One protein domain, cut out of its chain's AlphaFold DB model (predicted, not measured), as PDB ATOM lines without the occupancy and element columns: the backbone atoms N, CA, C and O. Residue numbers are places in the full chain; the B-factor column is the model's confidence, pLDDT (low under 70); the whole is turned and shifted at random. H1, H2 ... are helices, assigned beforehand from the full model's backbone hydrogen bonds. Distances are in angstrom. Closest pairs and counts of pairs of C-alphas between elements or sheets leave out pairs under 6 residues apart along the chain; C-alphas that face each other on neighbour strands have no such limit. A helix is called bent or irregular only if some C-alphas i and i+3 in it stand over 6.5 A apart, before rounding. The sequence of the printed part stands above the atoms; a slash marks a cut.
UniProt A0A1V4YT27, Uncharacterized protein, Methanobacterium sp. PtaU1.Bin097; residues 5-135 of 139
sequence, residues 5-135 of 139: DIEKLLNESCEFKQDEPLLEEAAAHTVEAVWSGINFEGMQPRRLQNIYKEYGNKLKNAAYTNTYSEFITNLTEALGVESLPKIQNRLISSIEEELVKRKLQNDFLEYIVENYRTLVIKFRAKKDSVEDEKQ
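AT A GLANCE: This is residues 5 to 135 of the 139 residues of an uncharacterized protein of Methanobacterium sp. PtaU1.Bin097 (UniProt A0A1V4YT27). The second arm of the bent helix H1, H1b, runs through the middle of a compact helical body: H4 lies beside it running the opposite way, the two arms of the bent helix H5 cross it, and a hairpin of H2 and H3 packs on H5 through H2. The two ends, residues 5 to 15 and 128 to 135, stick out of this body, which spans 42 by 26 by 24 A without them, and the first of them, residues 5 to 15, adds to the length of the whole. The printed part has 131 residues with five named helices, H1 to H5 in chain order, and no named strand: all helix. The whole is compact, with a radius of gyration of the C-alphas of 16.1 A, and spans 57 by 29 by 25 A.

HOW THE PARTS SIT: H1, residues 6 to 36, was assigned as one helix by its hydrogen bonds but is bent, with C-alphas 18 and 21 7.0 A apart; its arms H1a, residues 6 to 18, and H1b, residues 21 to 36, stand at a steep tilt of 43 degrees. H5, residues 105 to 135, likewise one helix by its hydrogen bonds, is bent, with C-alphas 114 and 117 8.2 A apart; H5a, residues 105 to 114, and H5b, residues 117 to 135, are about perpendicular at 79 degrees. H5 is the hub, touching four helices. H1b touches H5a about perpendicular at 75 degrees, closest at C-alphas of Leu 23 and Phe 108, 5.7 A, and H5b at a steep tilt of 62 degrees, closest at Ala 28 and Leu 119, 6.4 A. H4, residues 86 to 102, touches H1b with residues 88 to 95 alone, opposite ways at a shallow tilt of 26 degrees; the closest C-alphas are those of Ala 33 and Gln 88, 5.1 A. H2, residues 45 to 62, and H3, residues 68 to 79, form a helical hairpin at a shallow tilt of 23 degrees, with the C-alphas of Ala 62 and Phe 71 closest at 5.2 A. H2 touches H5b, closest at C-alphas of Gly 56 and Arg 117, 5.8 A. H1a touches no helix. In H1b, H3, H4, H5a and H5b every O i to N i+4 pair is within hydrogen-bond range; in H1a 7 of 9 and in H2 11 of 14 are.

IN THESE COORDINATES: H1a, 19.1 A long, begins at C-alpha 6 (177.619, 199.359, 158.963); H1b measures 22.7 A. H2, 24.8 A, is irregular, with C-alphas 49 and 52 7.9 A apart. H3 measures 16.4 A, H4 24.7 A and H5a 14.4 A. H5b, 27.3 A, ends at C-alpha 135 (130.015, 199.676, 131.123).

THE WHOLE: The C-alphas farthest apart, of Asp 5 and Gly 42, are 58.0 A apart. The printed part has no cut and no long link. Residues 6 to 18 and 132 to 135 have pLDDT under 70.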
ATOM      1  N   ASP A   5     181.748 199.979 157.313       75.06
ATOM      2  CA  ASP A   5     180.984 200.959 158.071       75.06
ATOM      3  C   ASP A   5     179.487 200.637 157.950       75.06
ATOM      4  O   ASP A   5     178.808 200.997 156.984       75.06
ATOM      5  N   ILE A   6     178.999 199.852 158.911       66.62
ATOM      6  CA  ILE A   6     177.619 199.359 158.963       66.62
ATOM      7  C   ILE A   6     176.630 200.529 159.075       66.62
ATOM      8  O   ILE A   6     175.535 200.442 158.524       66.62
ATOM      9  N   GLU A   7     177.003 201.637 159.724       62.91
ATOM     10  CA  GLU A   7     176.141 202.822 159.831       62.91
ATOM     11  C   GLU A   7     175.976 203.524 158.482       62.91
ATOM     12  O   GLU A   7     174.871 203.945 158.135       62.91
ATOM     13  N   LYS A   8     177.043 203.576 157.679       62.78
ATOM     14  CA  LYS A   8     176.974 204.099 156.312       62.78
ATOM     15  C   LYS A   8     176.067 203.249 155.417       62.78
ATOM     16  O   LYS A   8     175.202 203.800 154.744       62.78
ATOM     17  N   LEU A   9     176.196 201.921 155.474       59.47
ATOM     18  CA  LEU A   9     175.334 201.002 154.715       59.47
ATOM     19  C   LEU A   9     173.864 201.068 155.155       59.47
ATOM     20  O   LEU A   9     172.961 200.965 154.326       59.47
ATOM     21  N   LEU A  10     173.604 201.243 156.454       56.59
ATOM     22  CA  LEU A  10     172.244 201.395 156.971       56.59
ATOM     23  C   LEU A  10     171.616 202.724 156.539       56.59
ATOM     24  O   LEU A  10     170.444 202.726 156.163       56.59
ATOM     25  N   ASN A  11     172.383 203.817 156.533       56.34
ATOM     26  CA  ASN A  11     171.920 205.110 156.027       56.34
ATOM     27  C   ASN A  11     171.635 205.069 154.520       56.34
ATOM     28  O   ASN A  11     170.564 205.512 154.113       56.34
ATOM     29  N   GLU A  12     172.508 204.449 153.721       53.94
ATOM     30  CA  GLU A  12     172.270 204.220 152.286       53.94
ATOM     31  C   GLU A  12     171.005 203.358 152.070       53.94
ATOM     32  O   GLU A  12     170.151 203.695 151.255       53.94
ATOM     33  N   SER A  13     170.790 202.306 152.874       51.38
ATOM     34  CA  SER A  13     169.573 201.473 152.783       51.38
ATOM     35  C   SER A  13     168.276 202.197 153.186       51.38
ATOM     36  O   SER A  13     167.184 201.812 152.757       51.38
ATOM     37  N   CYS A  14     168.376 203.229 154.028       47.62
ATOM     38  CA  CYS A  14     167.248 204.057 154.450       47.62
ATOM     39  C   CYS A  14     166.916 205.149 153.426       47.62
ATOM     40  O   CYS A  14     165.734 205.449 153.259       47.62
ATOM     41  N   GLU A  15     167.911 205.701 152.722       50.34
ATOM     42  CA  GLU A  15     167.690 206.602 151.578       50.34
ATOM     43  C   GLU A  15     166.918 205.882 150.458       50.34
ATOM     44  O   GLU A  15     165.909 206.405 149.987       50.34
ATOM     45  N   PHE A  16     167.265 204.624 150.153       50.00
ATOM     46  CA  PHE A  16     166.548 203.803 149.161       50.00
ATOM     47  C   PHE A  16     165.037 203.658 149.429       50.00
ATOM     48  O   PHE A  16     164.244 203.592 148.491       50.00
ATOM     49  N   LYS A  17     164.599 203.648 150.697       55.47
ATOM     50  CA  LYS A  17     163.167 203.539 151.045       55.47
ATOM     51  C   LYS A  17     162.382 204.842 150.887       55.47
ATOM     52  O   LYS A  17     161.154 204.794 150.855       55.47
ATOM     53  N   GLN A  18     163.041 206.001 150.844       64.38
ATOM     54  CA  GLN A  18     162.341 207.284 150.708       64.38
ATOM     55  C   GLN A  18     161.948 207.580 149.263       64.38
ATOM     56  O   GLN A  18     160.897 208.178 149.035       64.38
ATOM     57  N   ASP A  19     162.760 207.136 148.305       82.25
ATOM     58  CA  ASP A  19     162.522 207.384 146.884       82.25
ATOM     59  C   ASP A  19     161.703 206.276 146.204       82.25
ATOM     60  O   ASP A  19     161.142 206.508 145.135       82.25
ATOM     61  N   GLU A  20     161.535 205.109 146.838       84.69
ATOM     62  CA  GLU A  20     160.734 203.993 146.311       84.69
ATOM     63  C   GLU A  20     159.309 204.402 145.866       84.69
ATOM     64  O   GLU A  20     158.921 204.034 144.754       84.69
ATOM     65  N   PRO A  21     158.538 205.222 146.618       91.19
ATOM     66  CA  PRO A  21     157.228 205.691 146.158       91.19
ATOM     67  C   PRO A  21     157.300 206.539 144.882       91.19
ATOM     68  O   PRO A  21     156.420 206.448 144.025       91.19
ATOM     69  N   LEU A  22     158.352 207.352 144.739       93.25
ATOM     70  CA  LEU A  22     158.569 208.177 143.551       93.25
ATOM     71  C   LEU A  22     158.955 207.312 142.349       93.25
ATOM     72  O   LEU A  22     158.446 207.539 141.252       93.25
ATOM     73  N   LEU A  23     159.819 206.313 142.548       95.75
ATOM     74  CA  LEU A  23     160.196 205.360 141.503       95.75
ATOM     75  C   LEU A  23     158.987 204.538 141.041       95.75
ATOM     76  O   LEU A  23     158.785 204.377 139.837       95.75
ATOM     77  N   GLU A  24     158.147 204.083 141.975       95.69
ATOM     78  CA  GLU A  24     156.903 203.375 141.662       95.69
ATOM     79  C   GLU A  24     155.946 204.246 140.838       95.69
ATOM     80  O   GLU A  24     155.440 203.797 139.804       95.69
ATOM     81  N   GLU A  25     155.716 205.494 141.256       95.75
ATOM     82  CA  GLU A  25     154.839 206.425 140.544       95.75
ATOM     83  C   GLU A  25     155.378 206.746 139.142       95.75
ATOM     84  O   GLU A  25     154.648 206.641 138.149       95.75
ATOM     85  N   ALA A  26     156.668 207.073 139.036       96.94
ATOM     86  CA  ALA A  26     157.332 207.329 137.764       96.94
ATOM     87  C   ALA A  26     157.226 206.117 136.828       96.94
ATOM     88  O   ALA A  26     156.922 206.266 135.640       96.94
ATOM     89  N   ALA A  27     157.428 204.905 137.351       97.44
ATOM     90  CA  ALA A  27     157.353 203.678 136.574       97.44
ATOM     91  C   ALA A  27     155.925 203.415 136.084       97.44
ATOM     92  O   ALA A  27     155.725 203.107 134.906       97.44
ATOM     93  N   ALA A  28     154.923 203.592 136.948       96.75
ATOM     94  CA  ALA A  28     153.517 203.442 136.589       96.75
ATOM     95  C   ALA A  28     153.106 204.424 135.480       96.75
ATOM     96  O   ALA A  28     152.506 204.015 134.480       96.75
ATOM     97  N   HIS A  29     153.483 205.697 135.615       96.94
ATOM     98  CA  HIS A  29     153.218 206.718 134.605       96.94
ATOM     99  C   HIS A  29     153.935 206.438 133.286       96.94
ATOM    100  O   HIS A  29     153.329 206.575 132.226       96.94
ATOM    101  N   THR A  30     155.184 205.982 133.333       97.19
ATOM    102  CA  THR A  30     155.943 205.625 132.129       97.19
ATOM    103  C   THR A  30     155.288 204.471 131.373       97.19
ATOM    104  O   THR A  30     155.089 204.540 130.158       97.19
ATOM    105  N   VAL A  31     154.891 203.423 132.100       96.81
ATOM    106  CA  VAL A  31     154.197 202.253 131.548       96.81
ATOM    107  C   VAL A  31     152.869 202.656 130.904       96.81
ATOM    108  O   VAL A  31     152.543 202.181 129.816       96.81
ATOM    109  N   GLU A  32     152.096 203.537 131.536       95.25
ATOM    110  CA  GLU A  32     150.828 204.019 130.980       95.25
ATOM    111  C   GLU A  32     151.040 204.917 129.751       95.25
ATOM    112  O   GLU A  32     150.357 204.753 128.732       95.25
ATOM    113  N   ALA A  33     152.026 205.814 129.815       95.69
ATOM    114  CA  ALA A  33     152.375 206.731 128.740       95.69
ATOM    115  C   ALA A  33     152.783 205.982 127.472       95.69
ATOM    116  O   ALA A  33     152.193 206.204 126.411       95.69
ATOM    117  N   VAL A  34     153.732 205.051 127.578       96.38
ATOM    118  CA  VAL A  34     154.221 204.297 126.417       96.38
ATOM    119  C   VAL A  34     153.143 203.382 125.848       96.38
ATOM    120  O   VAL A  34     152.964 203.330 124.630       96.38
ATOM    121  N   TRP A  35     152.353 202.726 126.705       95.50
ATOM    122  CA  TRP A  35     151.240 201.892 126.248       95.50
ATOM    123  C   TRP A  35     150.255 202.666 125.373       95.50
ATOM    124  O   TRP A  35     149.740 202.134 124.392       95.50
ATOM    125  N   SER A  36     149.972 203.921 125.726       93.31
ATOM    126  CA  SER A  36     149.018 204.749 124.985       93.31
ATOM    127  C   SER A  36     149.446 205.062 123.545       93.31
ATOM    128  O   SER A  36     148.592 205.415 122.735       93.31
ATOM    129  N   GLY A  37     150.737 204.925 123.225       92.56
ATOM    130  CA  GLY A  37     151.264 205.083 121.870       92.56
ATOM    131  C   GLY A  37     151.245 203.803 121.034       92.56
ATOM    132  O   GLY A  37     151.551 203.856 119.846       92.56
ATOM    133  N   ILE A  38     150.913 202.648 121.620       93.38
ATOM    134  CA  ILE A  38     150.867 201.383 120.880       93.38
ATOM    135  C   ILE A  38     149.674 201.406 119.924       93.38
ATOM    136  O   ILE A  38     148.525 201.553 120.346       93.38
ATOM    137  N   ASN A  39     149.943 201.191 118.636       91.31
ATOM    138  CA  ASN A  39     148.889 200.971 117.660       91.31
ATOM    139  C   ASN A  39     148.392 199.517 117.730       91.31
ATOM    140  O   ASN A  39     149.122 198.571 117.421       91.31
ATOM    141  N   PHE A  40     147.138 199.343 118.142       91.75
ATOM    142  CA  PHE A  40     146.472 198.039 118.189       91.75
ATOM    143  C   PHE A  40     145.724 197.705 116.891       91.75
ATOM    144  O   PHE A  40     145.311 196.558 116.703       91.75
ATOM    145  N   GLU A  41     145.547 198.676 115.993       90.75
ATOM    146  CA  GLU A  41     144.863 198.480 114.720       90.75
ATOM    147  C   GLU A  41     145.645 197.504 113.831       90.75
ATOM    148  O   GLU A  41     146.863 197.584 113.690       90.75
ATOM    149  N   GLY A  42     144.943 196.521 113.263       87.75
ATOM    150  CA  GLY A  42     145.559 195.492 112.420       87.75
ATOM    151  C   GLY A  42     146.415 194.464 113.173       87.75
ATOM    152  O   GLY A  42     147.006 193.582 112.545       87.75
ATOM    153  N   MET A  43     146.477 194.518 114.508       92.56
ATOM    154  CA  MET A  43     147.220 193.536 115.292       92.56
ATOM    155  C   MET A  43     146.524 192.164 115.261       92.56
ATOM    156  O   MET A  43     145.326 192.043 115.512       92.56
ATOM    157  N   GLN A  44     147.282 191.097 114.975       93.44
ATOM    158  CA  GLN A  44     146.729 189.741 114.908       93.44
ATOM    159  C   GLN A  44     146.122 189.298 116.256       93.44
ATOM    160  O   GLN A  44     146.749 189.525 117.297       93.44
ATOM    161  N   PRO A  45     144.995 188.552 116.267       92.38
ATOM    162  CA  PRO A  45     144.335 188.107 117.502       92.38
ATOM    163  C   PRO A  45     145.259 187.366 118.477       92.38
ATOM    164  O   PRO A  45     145.222 187.594 119.684       92.38
ATOM    165  N   ARG A  46     146.155 186.517 117.957       92.56
ATOM    166  CA  ARG A  46     147.133 185.787 118.779       92.56
ATOM    167  C   ARG A  46     148.120 186.718 119.484       92.56
ATOM    168  O   ARG A  46     148.540 186.426 120.604       92.56
ATOM    169  N   ARG A  47     148.512 187.817 118.839       91.62
ATOM    170  CA  ARG A  47     149.404 188.814 119.437       91.62
ATOM    171  C   ARG A  47     148.655 189.648 120.470       91.62
ATOM    172  O   ARG A  47     149.172 189.802 121.567       91.62
ATOM    173  N   LEU A  48     147.416 190.056 120.179       90.75
ATOM    174  CA  LEU A  48     146.544 190.746 121.140       90.75
ATOM    175  C   LEU A  48     146.376 189.952 122.445       90.75
ATOM    176  O   LEU A  48     146.508 190.514 123.524       90.75
ATOM    177  N   GLN A  49     146.196 188.631 122.373       89.81
ATOM    178  CA  GLN A  49     146.120 187.777 123.571       89.81
ATOM    179  C   GLN A  49     147.407 187.773 124.414       89.81
ATOM    180  O   GLN A  49     147.362 187.536 125.619       89.81
ATOM    181  N   ASN A  50     148.562 188.022 123.791       94.06
ATOM    182  CA  ASN A  50     149.875 187.957 124.432       94.06
ATOM    183  C   ASN A  50     150.505 189.335 124.677       94.06
ATOM    184  O   ASN A  50     151.616 189.404 125.207       94.06
ATOM    185  N   ILE A  51     149.821 190.427 124.324       94.56
ATOM    186  CA  ILE A  51     150.435 191.755 124.227       94.56
ATOM    187  C   ILE A  51     150.955 192.270 125.571       94.56
ATOM    188  O   ILE A  51     152.032 192.845 125.624       94.56
ATOM    189  N   TYR A  52     150.275 191.977 126.683       95.25
ATOM    190  CA  TYR A  52     150.756 192.337 128.021       95.25
ATOM    191  C   TYR A  52     152.059 191.607 128.386       95.25
ATOM    192  O   TYR A  52     152.976 192.198 128.954       95.25
ATOM    193  N   LYS A  53     152.182 190.326 128.019       95.44
ATOM    194  CA  LYS A  53     153.414 189.556 128.238       95.44
ATOM    195  C   LYS A  53     154.551 190.073 127.356       95.44
ATOM    196  O   LYS A  53     155.678 190.204 127.827       95.44
ATOM    197  N   GLU A  54     154.251 190.363 126.090       95.75
ATOM    198  CA  GLU A  54     155.191 190.996 125.160       95.75
ATOM    199  C   GLU A  54     155.670 192.346 125.712       95.75
ATOM    200  O   GLU A  54     156.874 192.594 125.754       95.75
ATOM    201  N   TYR A  55     154.742 193.168 126.205       97.12
ATOM    202  CA  TYR A  55     155.027 194.486 126.752       97.12
ATOM    203  C   TYR A  55     155.949 194.422 127.968       97.12
ATOM    204  O   TYR A  55     156.981 195.084 127.974       97.12
ATOM    205  N   GLY A  56     155.654 193.557 128.944       96.81
ATOM    206  CA  GLY A  56     156.518 193.383 130.114       96.81
ATOM    207  C   GLY A  56     157.939 192.948 129.746       96.81
ATOM    208  O   GLY A  56     158.907 193.489 130.275       96.81
ATOM    209  N   ASN A  57     158.094 192.017 128.802       97.19
ATOM    210  CA  ASN A  57     159.425 191.593 128.361       97.19
ATOM    211  C   ASN A  57     160.196 192.725 127.665       97.19
ATOM    212  O   ASN A  57     161.399 192.860 127.876       97.19
ATOM    213  N   LYS A  58     159.515 193.539 126.850       97.75
ATOM    214  CA  LYS A  58     160.127 194.699 126.186       97.75
ATOM    215  C   LYS A  58     160.505 195.792 127.181       97.75
ATOM    216  O   LYS A  58     161.601 196.324 127.067       97.75
ATOM    217  N   LEU A  59     159.665 196.039 128.189       97.38
ATOM    218  CA  LEU A  59     159.956 196.939 129.308       97.38
ATOM    219  C   LEU A  59     161.264 196.541 130.001       97.38
ATOM    220  O   LEU A  59     162.183 197.346 130.098       97.38
ATOM    221  N   LYS A  60     161.369 195.267 130.404       97.56
ATOM    222  CA  LYS A  60     162.574 194.726 131.042       97.56
ATOM    223  C   LYS A  60     163.806 194.888 130.151       97.56
ATOM    224  O   LYS A  60     164.847 195.327 130.620       97.56
ATOM    225  N   ASN A  61     163.700 194.501 128.882       97.56
ATOM    226  CA  ASN A  61     164.843 194.522 127.973       97.56
ATOM    227  C   ASN A  61     165.330 195.947 127.691       97.56
ATOM    228  O   ASN A  61     166.535 196.169 127.648       97.56
ATOM    229  N   ALA A  62     164.412 196.901 127.525       97.44
ATOM    230  CA  ALA A  62     164.757 198.300 127.302       97.44
ATOM    231  C   ALA A  62     165.411 198.947 128.532       97.44
ATOM    232  O   ALA A  62     166.198 199.877 128.386       97.44
ATOM    233  N   ALA A  63     165.098 198.469 129.740       97.00
ATOM    234  CA  ALA A  63     165.642 199.020 130.979       97.00
ATOM    235  C   ALA A  63     167.127 198.681 131.206       97.00
ATOM    236  O   ALA A  63     167.770 199.310 132.037       97.00
ATOM    237  N   TYR A  64     167.709 197.754 130.435       95.44
ATOM    238  CA  TYR A  64     169.158 197.515 130.418       95.44
ATOM    239  C   TYR A  64     169.895 198.578 129.581       95.44
ATOM    240  O   TYR A  64     170.502 198.275 128.553       95.44
ATOM    241  N   THR A  65     169.806 199.835 130.013       93.75
ATOM    242  CA  THR A  65     170.442 201.021 129.406       93.75
ATOM    243  C   THR A  65     171.087 201.885 130.491       93.75
ATOM    244  O   THR A  65     171.079 201.501 131.658       93.75
ATOM    245  N   ASN A  66     171.685 203.026 130.124       87.50
ATOM    246  CA  ASN A  66     172.348 203.911 131.092       87.50
ATOM    247  C   ASN A  66     171.518 205.147 131.451       87.50
ATOM    248  O   ASN A  66     171.844 205.849 132.402       87.50
ATOM    249  N   THR A  67     170.490 205.469 130.664       93.31
ATOM    250  CA  THR A  67     169.689 206.680 130.868       93.31
ATOM    251  C   THR A  67     168.214 206.419 130.622       93.31
ATOM    252  O   THR A  67     167.831 205.548 129.840       93.31
ATOM    253  N   TYR A  68     167.372 207.237 131.249       95.44
ATOM    254  CA  TYR A  68     165.932 207.194 131.026       95.44
ATOM    255  C   TYR A  68     165.566 207.481 129.554       95.44
ATOM    256  O   TYR A  68     164.712 206.801 128.992       95.44
ATOM    257  N   SER A  69     166.252 208.422 128.895       95.50
ATOM    258  CA  SER A  69     166.029 208.736 127.475       95.50
ATOM    259  C   SER A  69     166.295 207.544 126.546       95.50
ATOM    260  O   SER A  69     165.481 207.227 125.673       95.50
ATOM    261  N   GLU A  70     167.415 206.842 126.758       96.88
ATOM    262  CA  GLU A  70     167.756 205.624 126.013       96.88
ATOM    263  C   GLU A  70     166.734 204.516 126.273       96.88
ATOM    264  O   GLU A  70     166.292 203.852 125.335       96.88
ATOM    265  N   PHE A  71     166.313 204.348 127.528       97.94
ATOM    266  CA  PHE A  71     165.255 203.411 127.894       97.94
ATOM    267  C   PHE A  71     163.954 203.683 127.133       97.94
ATOM    268  O   PHE A  71     163.404 202.760 126.527       97.94
ATOM    269  N   ILE A  72     163.473 204.930 127.122       97.62
ATOM    270  CA  ILE A  72     162.242 205.295 126.412       97.62
ATOM    271  C   ILE A  72     162.382 205.042 124.916       97.62
ATOM    272  O   ILE A  72     161.492 204.426 124.335       97.62
ATOM    273  N   THR A  73     163.498 205.459 124.315       96.50
ATOM    274  CA  THR A  73     163.774 205.265 122.883       96.50
ATOM    275  C   THR A  73     163.760 203.780 122.516       96.50
ATOM    276  O   THR A  73     163.025 203.361 121.623       96.50
ATOM    277  N   ASN A  74     164.486 202.949 123.266       97.50
ATOM    278  CA  ASN A  74     164.539 201.509 123.021       97.50
ATOM    279  C   ASN A  74     163.175 200.841 123.212       97.50
ATOM    280  O   ASN A  74     162.818 199.908 122.488       97.50
ATOM    281  N   LEU A  75     162.402 201.294 124.200       97.50
ATOM    282  CA  LEU A  75     161.091 200.737 124.488       97.50
ATOM    283  C   LEU A  75     160.074 201.074 123.389       97.50
ATOM    284  O   LEU A  75     159.347 200.179 122.946       97.50
ATOM    285  N   THR A  76     160.016 202.333 122.946       96.12
ATOM    286  CA  THR A  76     159.103 202.765 121.878       96.12
ATOM    287  C   THR A  76     159.446 202.084 120.558       96.12
ATOM    288  O   THR A  76     158.544 201.540 119.915       96.12
ATOM    289  N   GLU A  77     160.730 201.997 120.202       96.06
ATOM    290  CA  GLU A  77     161.199 201.262 119.021       96.06
ATOM    291  C   GLU A  77     160.820 199.781 119.085       96.06
ATOM    292  O   GLU A  77     160.207 199.248 118.155       96.06
ATOM    293  N   ALA A  78     161.100 199.112 120.209       95.25
ATOM    294  CA  ALA A  78     160.776 197.700 120.378       95.25
ATOM    295  C   ALA A  78     159.271 197.434 120.242       95.25
ATOM    296  O   ALA A  78     158.872 196.348 119.813       95.25
ATOM    297  N   LEU A  79     158.417 198.388 120.617       94.19
ATOM    298  CA  LEU A  79     156.960 198.274 120.537       94.19
ATOM    299  C   LEU A  79     156.372 198.726 119.198       94.19
ATOM    300  O   LEU A  79     155.203 198.430 118.948       94.19
ATOM    301  N   GLY A  80     157.166 199.363 118.334       92.31
ATOM    302  CA  GLY A  80     156.679 199.971 117.098       92.31
ATOM    303  C   GLY A  80     155.814 201.206 117.357       92.31
ATOM    304  O   GLY A  80     154.830 201.427 116.656       92.31
ATOM    305  N   VAL A  81     156.133 201.976 118.398       93.75
ATOM    306  CA  VAL A  81     155.469 203.244 118.711       93.75
ATOM    307  C   VAL A  81     156.137 204.348 117.896       93.75
ATOM    308  O   VAL A  81     157.234 204.785 118.224       93.75
ATOM    309  N   GLU A  82     155.467 204.806 116.836       88.75
ATOM    310  CA  GLU A  82     155.986 205.872 115.964       88.75
ATOM    311  C   GLU A  82     156.029 207.231 116.669       88.75
ATOM    312  O   GLU A  82     156.946 208.026 116.473       88.75
ATOM    313  N   SER A  83     155.019 207.515 117.492       87.38
ATOM    314  CA  SER A  83     154.978 208.724 118.305       87.38
ATOM    315  C   SER A  83     154.063 208.551 119.510       87.38
ATOM    316  O   SER A  83     153.037 207.872 119.453       87.38
ATOM    317  N   LEU A  84     154.432 209.200 120.611       90.75
ATOM    318  CA  LEU A  84     153.567 209.304 121.776       90.75
ATOM    319  C   LEU A  84     152.626 210.508 121.639       90.75
ATOM    320  O   LEU A  84     153.034 211.564 121.135       90.75
ATOM    321  N   PRO A  85     151.385 210.414 122.147       90.75
ATOM    322  CA  PRO A  85     150.509 211.572 122.256       90.75
ATOM    323  C   PRO A  85     151.203 212.728 122.988       90.75
ATOM    324  O   PRO A  85     151.938 212.523 123.953       90.75
ATOM    325  N   LYS A  86     150.932 213.973 122.580       90.44
ATOM    326  CA  LYS A  86     151.612 215.172 123.112       90.44
ATOM    327  C   LYS A  86     151.612 215.263 124.643       90.44
ATOM    328  O   LYS A  86     152.600 215.691 125.230       90.44
ATOM    329  N   ILE A  87     150.505 214.885 125.282       90.44
ATOM    330  CA  ILE A  87     150.371 214.887 126.749       90.44
ATOM    331  C   ILE A  87     151.334 213.874 127.382       90.44
ATOM    332  O   ILE A  87     151.969 214.180 128.383       90.44
ATOM    333  N   GLN A  88     151.493 212.714 126.756       92.38
ATOM    334  CA  GLN A  88     152.334 211.626 127.244       92.38
ATOM    335  C   GLN A  88     153.816 211.931 127.035       92.38
ATOM    336  O   GLN A  88     154.614 211.705 127.934       92.38
ATOM    337  N   ASN A  89     154.170 212.569 125.916       89.75
ATOM    338  CA  ASN A  89     155.515 213.115 125.722       89.75
ATOM    339  C   ASN A  89     155.895 214.115 126.825       89.75
ATOM    340  O   ASN A  89     156.981 214.023 127.383       89.75
ATOM    341  N   ARG A  90     154.993 215.038 127.191       92.69
ATOM    342  CA  ARG A  90     155.246 215.987 128.292       92.69
ATOM    343  C   ARG A  90     155.426 215.290 129.637       92.69
ATOM    344  O   ARG A  90     156.285 215.696 130.409       92.69
ATOM    345  N   LEU A  91     154.615 214.268 129.911       93.50
ATOM    346  CA  LEU A  91     154.723 213.475 131.132       93.50
ATOM    347  C   LEU A  91     156.086 212.780 131.215       93.50
ATOM    348  O   LEU A  91     156.761 212.895 132.231       93.50
ATOM    349  N   ILE A  92     156.522 212.138 130.129       95.00
ATOM    350  CA  ILE A  92     157.833 211.484 130.051       95.00
ATOM    351  C   ILE A  92     158.971 212.482 130.277       95.00
ATOM    352  O   ILE A  92     159.860 212.187 131.070       95.00
ATOM    353  N   SER A  93     158.929 213.663 129.651       94.88
ATOM    354  CA  SER A  93     159.945 214.699 129.882       94.88
ATOM    355  C   SER A  93     159.969 215.166 131.340       94.88
ATOM    356  O   SER A  93     161.040 215.308 131.915       94.88
ATOM    357  N   SER A  94     158.803 215.345 131.968       96.25
ATOM    358  CA  SER A  94     158.729 215.738 133.380       96.25
ATOM    359  C   SER A  94     159.285 214.666 134.322       96.25
ATOM    360  O   SER A  94     159.897 215.011 135.330       96.25
ATOM    361  N   ILE A  95     159.069 213.383 134.014       96.75
ATOM    362  CA  ILE A  95     159.651 212.268 134.771       96.75
ATOM    363  C   ILE A  95     161.173 212.291 134.625       96.75
ATOM    364  O   ILE A  95     161.885 212.217 135.624       96.75
ATOM    365  N   GLU A  96     161.674 212.441 133.398       96.44
ATOM    366  CA  GLU A  96     163.108 212.508 133.131       96.44
ATOM    367  C   GLU A  96     163.783 213.649 133.898       96.44
ATOM    368  O   GLU A  96     164.794 213.425 134.564       96.44
ATOM    369  N   GLU A  97     163.205 214.851 133.854       96.31
ATOM    370  CA  GLU A  97     163.712 216.022 134.576       96.31
ATOM    371  C   GLU A  97     163.826 215.762 136.085       96.31
ATOM    372  O   GLU A  97     164.853 216.080 136.691       96.31
ATOM    373  N   GLU A  98     162.808 215.148 136.696       95.75
ATOM    374  CA  GLU A  98     162.813 214.857 138.134       95.75
ATOM    375  C   GLU A  98     163.825 213.756 138.491       95.75
ATOM    376  O   GLU A  98     164.569 213.899 139.468       95.75
ATOM    377  N   LEU A  99     163.934 212.700 137.673       95.38
ATOM    378  CA  LEU A  99     164.930 211.639 137.860       95.38
ATOM    379  C   LEU A  99     166.361 212.174 137.731       95.38
ATOM    380  O   LEU A  99     167.222 211.825 138.540       95.38
ATOM    381  N   VAL A 100     166.631 213.052 136.758       95.31
ATOM    382  CA  VAL A 100     167.943 213.705 136.591       95.31
ATOM    383  C   VAL A 100     168.257 214.596 137.786       95.31
ATOM    384  O   VAL A 100     169.347 214.510 138.354       95.31
ATOM    385  N   LYS A 101     167.300 215.433 138.203       94.25
ATOM    386  CA  LYS A 101     167.461 216.360 139.330       94.25
ATOM    387  C   LYS A 101     167.808 215.635 140.630       94.25
ATOM    388  O   LYS A 101     168.620 216.140 141.404       94.25
ATOM    389  N   ARG A 102     167.213 214.462 140.858       93.00
ATOM    390  CA  ARG A 102     167.462 213.625 142.041       93.00
ATOM    391  C   ARG A 102     168.594 212.614 141.868       93.00
ATOM    392  O   ARG A 102     168.982 211.995 142.846       93.00
ATOM    393  N   LYS A 103     169.160 212.489 140.661       94.06
ATOM    394  CA  LYS A 103     170.173 211.484 140.289       94.06
ATOM    395  C   LYS A 103     169.689 210.029 140.421       94.06
ATOM    396  O   LYS A 103     170.500 209.139 140.634       94.06
ATOM    397  N   LEU A 104     168.394 209.797 140.213       95.06
ATOM    398  CA  LEU A 104     167.726 208.498 140.384       95.06
ATOM    399  C   LEU A 104     167.546 207.721 139.070       95.06
ATOM    400  O   LEU A 104     166.747 206.792 138.999       95.06
ATOM    401  N   GLN A 105     168.223 208.109 137.986       95.50
ATOM    402  CA  GLN A 105     168.018 207.455 136.686       95.50
ATOM    403  C   GLN A 105     168.389 205.966 136.723       95.50
ATOM    404  O   GLN A 105     167.635 205.151 136.204       95.50
ATOM    405  N   ASN A 106     169.507 205.608 137.357       94.88
ATOM    406  CA  ASN A 106     169.920 204.208 137.465       94.88
ATOM    407  C   ASN A 106     168.978 203.416 138.378       94.88
ATOM    408  O   ASN A 106     168.546 202.334 137.991       94.88
ATOM    409  N   ASP A 107     168.593 203.990 139.520       95.06
ATOM    410  CA  ASP A 107     167.672 203.352 140.468       95.06
ATOM    411  C   ASP A 107     166.297 203.123 139.833       95.06
ATOM    412  O   ASP A 107     165.674 202.083 140.023       95.06
ATOM    413  N   PHE A 108     165.838 204.057 138.996       97.00
ATOM    414  CA  PHE A 108     164.631 203.879 138.198       97.00
ATOM    415  C   PHE A 108     164.746 202.694 137.231       97.00
ATOM    416  O   PHE A 108     163.823 201.886 137.130       97.00
ATOM    417  N   LEU A 109     165.860 202.576 136.505       97.38
ATOM    418  CA  LEU A 109     166.061 201.479 135.557       97.38
ATOM    419  C   LEU A 109     166.140 200.126 136.276       97.38
ATOM    420  O   LEU A 109     165.516 199.160 135.830       97.38
ATOM    421  N   GLU A 110     166.830 200.067 137.415       96.19
ATOM    422  CA  GLU A 110     166.870 198.887 138.281       96.19
ATOM    423  C   GLU A 110     165.468 198.532 138.793       96.19
ATOM    424  O   GLU A 110     165.013 197.399 138.611       96.19
ATOM    425  N   TYR A 111     164.717 199.523 139.282       96.12
ATOM    426  CA  TYR A 111     163.332 199.351 139.710       96.12
ATOM    427  C   TYR A 111     162.462 198.744 138.601       96.12
ATOM    428  O   TYR A 111     161.696 197.809 138.857       96.12
ATOM    429  N   ILE A 112     162.587 199.213 137.353       97.31
ATOM    430  CA  ILE A 112     161.875 198.629 136.206       97.31
ATOM    431  C   ILE A 112     162.276 197.162 135.998       97.31
ATOM    432  O   ILE A 112     161.397 196.313 135.821       97.31
ATOM    433  N   VAL A 113     163.573 196.836 136.014       96.62
ATOM    434  CA  VAL A 113     164.069 195.461 135.816       96.62
ATOM    435  C   VAL A 113     163.541 194.507 136.888       96.62
ATOM    436  O   VAL A 113     163.184 193.366 136.566       96.62
ATOM    437  N   GLU A 114     163.455 194.963 138.132       96.12
ATOM    438  CA  GLU A 114     162.947 194.179 139.257       96.12
ATOM    439  C   GLU A 114     161.419 194.037 139.228       96.12
ATOM    440  O   GLU A 114     160.881 192.959 139.499       96.12
ATOM    441  N   ASN A 115     160.705 195.091 138.815       96.31
ATOM    442  CA  ASN A 115     159.255 195.197 138.989       96.31
ATOM    443  C   ASN A 115     158.430 195.104 137.694       96.31
ATOM    444  O   ASN A 115     157.199 195.154 137.763       96.31
ATOM    445  N   TYR A 116     159.039 194.906 136.517       96.31
ATOM    446  CA  TYR A 116     158.346 194.950 135.213       96.31
ATOM    447  C   TYR A 116     157.059 194.114 135.139       96.31
ATOM    448  O   TYR A 116     156.057 194.557 134.575       96.31
ATOM    449  N   ARG A 117     157.053 192.897 135.703       94.94
ATOM    450  CA  ARG A 117     155.858 192.032 135.693       94.94
ATOM    451  C   ARG A 117     154.748 192.634 136.537       94.94
ATOM    452  O   ARG A 117     153.610 192.705 136.081       94.94
ATOM    453  N   THR A 118     155.091 193.061 137.746       95.75
ATOM    454  CA  THR A 118     154.161 193.667 138.700       95.75
ATOM    455  C   THR A 118     153.570 194.950 138.132       95.75
ATOM    456  O   THR A 118     152.356 195.127 138.187       95.75
ATOM    457  N   LEU A 119     154.395 195.797 137.511       96.38
ATOM    458  CA  LEU A 119     153.963 197.034 136.861       96.38
ATOM    459  C   LEU A 119     152.918 196.774 135.772       96.38
ATOM    460  O   LEU A 119     151.853 197.389 135.777       96.38
ATOM    461  N   VAL A 120     153.171 195.814 134.878       96.12
ATOM    462  CA  VAL A 120     152.223 195.483 133.803       96.12
ATOM    463  C   VAL A 120     150.941 194.838 134.341       96.12
ATOM    464  O   VAL A 120     149.861 195.108 133.815       96.12
ATOM    465  N   ILE A 121     151.023 194.022 135.397       95.19
ATOM    466  CA  ILE A 121     149.839 193.438 136.052       95.19
ATOM    467  C   ILE A 121     148.981 194.533 136.696       95.19
ATOM    468  O   ILE A 121     147.776 194.573 136.446       95.19
ATOM    469  N   LYS A 122     149.589 195.437 137.478       94.12
ATOM    470  CA  LYS A 122     148.902 196.584 138.099       94.12
ATOM    471  C   LYS A 122     148.246 197.464 137.035       94.12
ATOM    472  O   LYS A 122     147.079 197.826 137.162       94.12
ATOM    473  N   PHE A 123     148.972 197.750 135.956       95.38
ATOM    474  CA  PHE A 123     148.461 198.517 134.828       95.38
ATOM    475  C   PHE A 123     147.248 197.850 134.164       95.38
ATOM    476  O   PHE A 123     146.230 198.506 133.940       95.38
ATOM    477  N   ARG A 124     147.325 196.543 133.881       94.19
ATOM    478  CA  ARG A 124     146.206 195.789 133.306       94.19
ATOM    479  C   ARG A 124     144.981 195.821 134.217       94.19
ATOM    480  O   ARG A 124     143.899 196.134 133.744       94.19
ATOM    481  N   ALA A 125     145.160 195.560 135.511       90.81
ATOM    482  CA  ALA A 125     144.064 195.594 136.475       90.81
ATOM    483  C   ALA A 125     143.378 196.972 136.510       90.81
ATOM    484  O   ALA A 125     142.155 197.046 136.460       90.81
ATOM    485  N   LYS A 126     144.160 198.063 136.501       91.31
ATOM    486  CA  LYS A 126     143.638 199.437 136.410       91.31
ATOM    487  C   LYS A 126     142.806 199.650 135.141       91.31
ATOM    488  O   LYS A 126     141.761 200.292 135.204       91.31
ATOM    489  N   LYS A 127     143.251 199.129 133.993       86.62
ATOM    490  CA  LYS A 127     142.502 199.223 132.730       86.62
ATOM    491  C   LYS A 127     141.186 198.465 132.773       86.62
ATOM    492  O   LYS A 127     140.166 199.058 132.434       86.62
ATOM    493  N   ASP A 128     141.220 197.220 133.236       85.94
ATOM    494  CA  ASP A 128     140.033 196.374 133.345       85.94
ATOM    495  C   ASP A 128     138.985 197.053 134.260       85.94
ATOM    496  O   ASP A 128     137.826 197.195 133.879       85.94
ATOM    497  N   SER A 129     139.401 197.636 135.397       80.69
ATOM    498  CA  SER A 129     138.493 198.384 136.291       80.69
ATOM    499  C   SER A 129     137.866 199.632 135.650       80.69
ATOM    500  O   SER A 129     136.684 199.902 135.845       80.69
ATOM    501  N   VAL A 130     138.628 200.402 134.863       75.50
ATOM    502  CA  VAL A 130     138.101 201.592 134.165       75.50
ATOM    503  C   VAL A 130     137.112 201.204 133.062       75.50
ATOM    504  O   VAL A 130     136.182 201.958 132.763       75.50
ATOM    505  N   GLU A 131     137.315 200.059 132.413       71.94
ATOM    506  CA  GLU A 131     136.378 199.536 131.418       71.94
ATOM    507  C   GLU A 131     135.073 199.069 132.070       71.94
ATOM    508  O   GLU A 131     133.999 199.429 131.578       71.94
ATOM    509  N   ASP A 132     135.153 198.385 133.212       67.81
ATOM    510  CA  ASP A 132     133.986 197.961 133.992       67.81
ATOM    511  C   ASP A 132     133.146 199.164 134.464       67.81
ATOM    512  O   ASP A 132     131.920 199.182 134.321       67.81
ATOM    513  N   GLU A 133     133.788 200.233 134.946       65.50
ATOM    514  CA  GLU A 133     133.103 201.470 135.347       65.50
ATOM    515  C   GLU A 133     132.398 202.183 134.185       65.50
ATOM    516  O   GLU A 133     131.366 202.830 134.381       65.50
ATOM    517  N   LYS A 134     132.939 202.099 132.965       63.75
ATOM    518  CA  LYS A 134     132.307 202.685 131.772       63.75
ATOM    519  C   LYS A 134     131.096 201.881 131.314       63.75
ATOM    520  O   LYS A 134     130.145 202.483 130.821       63.75
ATOM    521  N   GLN A 135     131.126 200.561 131.479       59.47
ATOM    522  CA  GLN A 135     130.015 199.676 131.123       59.47
ATOM    523  C   GLN A 135     128.860 199.750 132.134       59.47
ATOM    524  O   GLN A 135     127.706 199.575 131.755       59.47
TER     525      GLN A 135